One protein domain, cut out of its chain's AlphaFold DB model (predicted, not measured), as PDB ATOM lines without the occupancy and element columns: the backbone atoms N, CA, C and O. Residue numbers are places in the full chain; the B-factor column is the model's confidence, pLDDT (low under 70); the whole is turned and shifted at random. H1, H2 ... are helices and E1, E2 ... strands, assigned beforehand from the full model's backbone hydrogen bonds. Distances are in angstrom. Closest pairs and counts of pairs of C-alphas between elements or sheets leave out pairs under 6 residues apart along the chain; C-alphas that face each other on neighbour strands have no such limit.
ATOM      1  N   MET A   2      12.514  32.732  -1.157       86.75
ATOM      2  CA  MET A   2      12.188  31.310  -1.025       86.75
ATOM      3  C   MET A   2      13.048  30.674   0.061       86.75
ATOM      4  O   MET A   2      14.237  30.965   0.163       86.75
ATOM      5  N   ILE A   3      12.446  29.775   0.833       89.19
ATOM      6  CA  ILE A   3      13.127  29.025   1.886       89.19
ATOM      7  C   ILE A   3      13.201  27.564   1.455       89.19
ATOM      8  O   ILE A   3      12.177  26.922   1.203       89.19
ATOM      9  N   CYS A   4      14.416  27.032   1.389       91.25
ATOM     10  CA  CYS A   4      14.700  25.633   1.106       91.25
ATOM     11  C   CYS A   4      15.335  24.951   2.322       91.25
ATOM     12  O   CYS A   4      15.838  25.600   3.235       91.25
ATOM     13  N   ALA A   5      15.342  23.624   2.313       91.81
ATOM     14  CA  ALA A   5      16.035  22.805   3.295       91.81
ATOM     15  C   ALA A   5      16.901  21.746   2.612       91.81
ATOM     16  O   ALA A   5      16.501  21.203   1.585       91.81
ATOM     17  N   GLU A   6      18.049  21.421   3.207       92.81
ATOM     18  CA  GLU A   6      18.902  20.291   2.833       92.81
ATOM     19  C   GLU A   6      19.177  19.393   4.039       92.81
ATOM     20  O   GLU A   6      19.581  19.847   5.111       92.81
ATOM     21  N   CYS A   7      19.007  18.087   3.859       92.31
ATOM     22  CA  CYS A   7      19.445  17.103   4.831       92.31
ATOM     23  C   CYS A   7      20.949  16.849   4.695       92.31
ATOM     24  O   CYS A   7      21.387  16.196   3.753       92.31
ATOM     25  N   GLY A   8      21.734  17.217   5.704       89.62
ATOM     26  CA  GLY A   8      23.168  16.927   5.765       89.62
ATOM     27  C   GLY A   8      23.526  15.446   5.950       89.62
ATOM     28  O   GLY A   8      24.703  15.127   6.058       89.62
ATOM     29  N   ARG A   9      22.540  14.535   6.036       90.12
ATOM     30  CA  ARG A   9      22.770  13.076   6.076       90.12
ATOM     31  C   ARG A   9      22.603  12.414   4.711       90.12
ATOM     32  O   ARG A   9      23.416  11.578   4.354       90.12
ATOM     33  N   CYS A  10      21.526  12.724   3.991       90.62
ATOM     34  CA  CYS A  10      21.191  12.058   2.724       90.62
ATOM     35  C   CYS A  10      21.173  13.004   1.515       90.62
ATOM     36  O   CYS A  10      20.859  12.575   0.410       90.62
ATOM     37  N   GLY A  11      21.445  14.296   1.718       89.88
ATOM     38  CA  GLY A  11      21.436  15.315   0.667       89.88
ATOM     39  C   GLY A  11      20.048  15.637   0.108       89.88
ATOM     40  O   GLY A  11      19.951  16.329  -0.903       89.88
ATOM     41  N   ARG A  12      18.965  15.130   0.719       90.81
ATOM     42  CA  ARG A  12      17.585  15.432   0.307       90.81
ATOM     43  C   ARG A  12      17.338  16.932   0.427       90.81
ATOM     44  O   ARG A  12      17.609  17.501   1.483       90.81
ATOM     45  N   ARG A  13      16.806  17.540  -0.633       91.56
ATOM     46  CA  ARG A  13      16.464  18.962  -0.685       91.56
ATOM     47  C   ARG A  13      14.974  19.153  -0.912       91.56
ATOM     48  O   ARG A  13      14.403  18.447  -1.740       91.56
ATOM     49  N   SER A  14      14.388  20.119  -0.215       88.50
ATOM     50  CA  SER A  14      12.955  20.427  -0.287       88.50
ATOM     51  C   SER A  14      12.714  21.933  -0.195       88.50
ATOM     52  O   SER A  14      13.514  22.657   0.397       88.50
ATOM     53  N   ILE A  15      11.606  22.411  -0.761       89.94
ATOM     54  CA  ILE A  15      11.142  23.801  -0.615       89.94
ATOM     55  C   ILE A  15      10.193  23.843   0.585       89.94
ATOM     56  O   ILE A  15       9.238  23.073   0.624       89.94
ATOM     57  N   LEU A  16      10.468  24.704   1.568       85.44
ATOM     58  CA  LEU A  16       9.664  24.831   2.790       85.44
ATOM     59  C   LEU A  16       8.583  25.903   2.670       85.44
ATOM     60  O   LEU A  16       7.478  25.735   3.173       85.44
ATOM     61  N   SER A  17       8.896  27.028   2.031       77.38
ATOM     62  CA  SER A  17       7.925  28.090   1.788       77.38
ATOM     63  C   SER A  17       8.373  28.972   0.638       77.38
ATOM     64  O   SER A  17       9.532  29.385   0.551       77.38
ATOM     65  N   GLN A  18       7.416  29.316  -0.213       64.12
ATOM     66  CA  GLN A  18       7.436  30.590  -0.910       64.12
ATOM     67  C   GLN A  18       6.800  31.565   0.075       64.12
ATOM     68  O   GLN A  18       5.629  31.394   0.403       64.12
ATOM     69  N   ARG A  19       7.549  32.537   0.615       57.28
ATOM     70  CA  ARG A  19       6.891  33.662   1.291       57.28
ATOM     71  C   ARG A  19       6.153  34.449   0.207       57.28
ATOM     72  O   ARG A  19       6.712  35.368  -0.381       57.28
ATOM     73  N   SER A  20       4.940  34.017  -0.111       46.69
ATOM     74  CA  SER A  20       3.886  34.908  -0.566       46.69
ATOM     75  C   SER A  20       3.460  35.674   0.677       46.69
ATOM     76  O   SER A  20       3.258  35.075   1.731       46.69
ATOM     77  N   CYS A  39      14.239  15.257   8.122       90.00
ATOM     78  CA  CYS A  39      14.183  14.745   6.763       90.00
ATOM     79  C   CYS A  39      13.103  13.660   6.651       90.00
ATOM     80  O   CYS A  39      13.161  12.665   7.374       90.00
ATOM     81  N   ASP A  40      12.176  13.834   5.712       86.44
ATOM     82  CA  ASP A  40      11.115  12.884   5.360       86.44
ATOM     83  C   ASP A  40      11.663  11.539   4.861       86.44
ATOM     84  O   ASP A  40      11.058  10.497   5.087       86.44
ATOM     85  N   LEU A  41      12.843  11.553   4.232       88.56
ATOM     86  CA  LEU A  41      13.447  10.367   3.634       88.56
ATOM     87  C   LEU A  41      14.215   9.499   4.645       88.56
ATOM     88  O   LEU A  41      14.091   8.279   4.637       88.56
ATOM     89  N   CYS A  42      15.061  10.103   5.488       91.25
ATOM     90  CA  CYS A  42      15.986   9.360   6.362       91.25
ATOM     91  C   CYS A  42      15.776   9.602   7.866       91.25
ATOM     92  O   CYS A  42      16.574   9.126   8.680       91.25
ATOM     93  N   GLY A  43      14.772  10.403   8.238       90.25
ATOM     94  CA  GLY A  43      14.424  10.740   9.622       90.25
ATOM     95  C   GLY A  43      15.445  11.614  10.362       90.25
ATOM     96  O   GLY A  43      15.256  11.927  11.538       90.25
ATOM     97  N   SER A  44      16.545  12.010   9.711       90.75
ATOM     98  CA  SER A  44      17.609  12.780  10.359       90.75
ATOM     99  C   SER A  44      17.142  14.186  10.733       90.75
ATOM    100  O   SER A  44      16.484  14.858   9.941       90.75
ATOM    101  N   ARG A  45      17.562  14.651  11.916       91.25
ATOM    102  CA  ARG A  45      17.411  16.040  12.384       91.25
ATOM    103  C   ARG A  45      18.518  16.969  11.874       91.25
ATOM    104  O   ARG A  45      18.510  18.155  12.172       91.25
ATOM    105  N   ARG A  46      19.496  16.441  11.126       90.44
ATOM    106  CA  ARG A  46      20.610  17.215  10.561       90.44
ATOM    107  C   ARG A  46      20.148  17.931   9.290       90.44
ATOM    108  O   ARG A  46      20.587  17.597   8.194       90.44
ATOM    109  N   VAL A  47      19.194  18.843   9.443       90.50
ATOM    110  CA  VAL A  47      18.579  19.619   8.361       90.50
ATOM    111  C   VAL A  47      19.065  21.063   8.454       90.50
ATOM    112  O   VAL A  47      19.030  21.655   9.526       90.50
ATOM    113  N   GLN A  48      19.533  21.607   7.335       90.69
ATOM    114  CA  GLN A  48      19.975  22.993   7.201       90.69
ATOM    115  C   GLN A  48      18.961  23.766   6.367       90.69
ATOM    116  O   GLN A  48      18.518  23.268   5.331       90.69
ATOM    117  N   VAL A  49      18.601  24.965   6.818       90.00
ATOM    118  CA  VAL A  49      17.724  25.883   6.086       90.00
ATOM    119  C   VAL A  49      18.590  26.809   5.239       90.00
ATOM    120  O   VAL A  49      19.602  27.315   5.716       90.00
ATOM    121  N   VAL A  50      18.203  26.999   3.981       90.00
ATOM    122  CA  VAL A  50      18.892  27.867   3.024       90.00
ATOM    123  C   VAL A  50      17.874  28.834   2.442       90.00
ATOM    124  O   VAL A  50      16.843  28.416   1.912       90.00
ATOM    125  N   GLU A  51      18.165  30.123   2.548       90.56
ATOM    126  CA  GLU A  51      17.323  31.187   2.017       90.56
ATOM    127  C   GLU A  51      17.847  31.643   0.657       90.56
ATOM    128  O   GLU A  51      19.053  31.776   0.446       90.56
ATOM    129  N   PHE A  52      16.928  31.863  -0.278       89.38
ATOM    130  CA  PHE A  52      17.228  32.349  -1.616       89.38
ATOM    131  C   PHE A  52      16.391  33.587  -1.933       89.38
ATOM    132  O   PHE A  52      15.161  33.589  -1.801       89.38
ATOM    133  N   ASP A  53      17.050  34.615  -2.460       89.56
ATOM    134  CA  ASP A  53      16.390  35.846  -2.907       89.56
ATOM    135  C   ASP A  53      15.668  35.689  -4.247       89.56
ATOM    136  O   ASP A  53      14.803  36.492  -4.592       89.56
ATOM    137  N   SER A  54      15.966  34.620  -4.990       87.88
ATOM    138  CA  SER A  54      15.370  34.339  -6.292       87.88
ATOM    139  C   SER A  54      14.742  32.944  -6.340       87.88
ATOM    140  O   SER A  54      15.409  31.962  -5.993       87.88
ATOM    141  N   PRO A  55      13.496  32.818  -6.840       88.62
ATOM    142  CA  PRO A  55      12.860  31.521  -7.053       88.62
ATOM    143  C   PRO A  55      13.662  30.653  -8.029       88.62
ATOM    144  O   PRO A  55      13.717  29.439  -7.873       88.62
ATOM    145  N   TYR A  56      14.348  31.267  -8.996       91.00
ATOM    146  CA  TYR A  56      15.204  30.552  -9.935       91.00
ATOM    147  C   TYR A  56      16.374  29.851  -9.225       91.00
ATOM    148  O   TYR A  56      16.633  28.673  -9.472       91.00
ATOM    149  N   LEU A  57      17.041  30.539  -8.290       90.81
ATOM    150  CA  LEU A  57      18.148  29.964  -7.516       90.81
ATOM    151  C   LEU A  57      17.670  28.842  -6.586       90.81
ATOM    152  O   LEU A  57      18.313  27.794  -6.508       90.81
ATOM    153  N   ALA A  58      16.514  29.026  -5.947       91.12
ATOM    154  CA  ALA A  58      15.891  28.002  -5.111       91.12
ATOM    155  C   ALA A  58      15.543  26.738  -5.913       91.12
ATOM    156  O   ALA A  58      15.863  25.619  -5.506       91.12
ATOM    157  N   MET A  59      14.940  26.905  -7.092       90.50
ATOM    158  CA  MET A  59      14.609  25.780  -7.966       90.50
ATOM    159  C   MET A  59      15.868  25.069  -8.465       90.50
ATOM    160  O   MET A  59      15.911  23.841  -8.448       90.50
ATOM    161  N   ALA A  60      16.924  25.803  -8.830       91.69
ATOM    162  CA  ALA A  60      18.206  25.213  -9.210       91.69
ATOM    163  C   ALA A  60      18.845  24.409  -8.062       91.69
ATOM    164  O   ALA A  60      19.370  23.316  -8.284       91.69
ATOM    165  N   PHE A  61      18.767  24.911  -6.825       91.25
ATOM    166  CA  PHE A  61      19.261  24.221  -5.635       91.25
ATOM    167  C   PHE A  61      18.575  22.866  -5.420       91.25
ATOM    168  O   PHE A  61      19.252  21.854  -5.212       91.25
ATOM    169  N   VAL A  62      17.245  22.837  -5.522       89.56
ATOM    170  CA  VAL A  62      16.431  21.627  -5.327       89.56
ATOM    171  C   VAL A  62      16.558  20.660  -6.505       89.56
ATOM    172  O   VAL A  62      16.664  19.452  -6.299       89.56
ATOM    173  N   ALA A  63      16.601  21.177  -7.736       88.50
ATOM    174  CA  ALA A  63      16.746  20.374  -8.951       88.50
ATOM    175  C   ALA A  63      18.116  19.693  -9.052       88.50
ATOM    176  O   ALA A  63      18.248  18.633  -9.670       88.50
ATOM    177  N   LYS A  64      19.149  20.275  -8.432       81.62
ATOM    178  CA  LYS A  64      20.470  19.661  -8.339       81.62
ATOM    179  C   LYS A  64      20.365  18.414  -7.461       81.62
ATOM    180  O   LYS A  64      20.449  18.493  -6.238       81.62
ATOM    181  N   ARG A  65      20.179  17.251  -8.095       64.56
ATOM    182  CA  ARG A  65      20.169  15.941  -7.428       64.56
ATOM    183  C   ARG A  65      21.380  15.866  -6.501       64.56
ATOM    184  O   ARG A  65      22.502  16.118  -6.939       64.56
ATOM    185  N   GLY A  66      21.143  15.567  -5.224       59.28
ATOM    186  CA  GLY A  66      22.217  15.226  -4.303       59.28
ATOM    187  C   GLY A  66      22.966  14.046  -4.906       59.28
ATOM    188  O   GLY A  66      22.412  12.951  -4.994       59.28
ATOM    189  N   SER A  67      24.170  14.288  -5.421       49.25
ATOM    190  CA  SER A  67      25.065  13.209  -5.811       49.25
ATOM    191  C   SER A  67      25.302  12.385  -4.558       49.25
ATOM    192  O   SER A  67      25.961  12.857  -3.634       49.25
ATOM    193  N   GLY A  68      24.710  11.193  -4.517       50.75
ATOM    194  CA  GLY A  68      25.061  10.185  -3.535       50.75
ATOM    195  C   GLY A  68      26.569   9.969  -3.599       50.75
ATOM    196  O   GLY A  68      27.097   9.558  -4.633       50.75
ATOM    197  N   ARG A  69      27.243  10.324  -2.512       42.84
ATOM    198  CA  ARG A  69      28.533   9.779  -2.116       42.84
ATOM    199  C   ARG A  69      28.320   9.087  -0.786       42.84
ATOM    200  O   ARG A  69      27.585   9.670   0.043       42.84
TER     201      ARG A  69
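What this domain is: This is residues 2 to 20 and 39 to 69 of the 69 residues of an uncharacterized protein of Xanthobacter autotrophicus (UniProt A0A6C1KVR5). One small, twisted three-stranded sheet has a single short helix, H1, packed along one of its faces over E1 and E2, with no named helix on the other face. The hairpin E1-E2 comes first, E3 adds on the free side of E1, and H1 folds back over the sheet. The printed part has 50 residues, with named elements in the order E1, E2, E3, H1; the sheet order is E2 E1 E3, antiparallel, and the class is mixed. It is compact, with a radius of gyration of the C-alphas of 10.7 A, and only just elongated, spanning 30 by 20 by 12 A.

How they stand to each other: Start at E1, residues 2 to 7, the inner strand. It forms a hairpin with E2, residues 13 to 18, antiparallel at 157 degrees; look for N 5 and O 14, 2.8 A apart and within hydrogen-bond range. E3, residues 47 to 52, is antiparallel to E1 at 153 degrees, with N 4 and O 50 2.8 A apart. The sheet is only just strongly twisted, its C-alphas up to 4.0 A off the best plane. H1, residues 55 to 63, is on the sheet at a height of 8.3 A, along the strands at 16 degrees to E1 on the local plane. It lies over E1 and only just over E2, on which 3 of its C-alphas fall. The closest C-alphas of E2 and H1 are those of Arg 13 and Val 62, 5.4 A apart. Every O i to N i+4 pair in H1 is within hydrogen-bond range.

Where its parts are: Find C-alpha 2 at (12.188, 31.310, -1.025); E1 runs 17.0 A from there. E2 measures 14.7 A, E3 16.2 A and H1 12.0 A, ending at C-alpha 63, (16.746, 20.374, -8.951).

The domain as a whole: The C-alphas farthest apart, of Ser 20 and Arg 69, are 35.2 A apart. Residues 21 to 38 are not printed, and C-alphas 20 and 39 stand 23.8 A apart across this cut. The links E1 to E2 and E3 to H1 are tight. Residues 18 to 20 and 65 to 69 have pLDDT under 70.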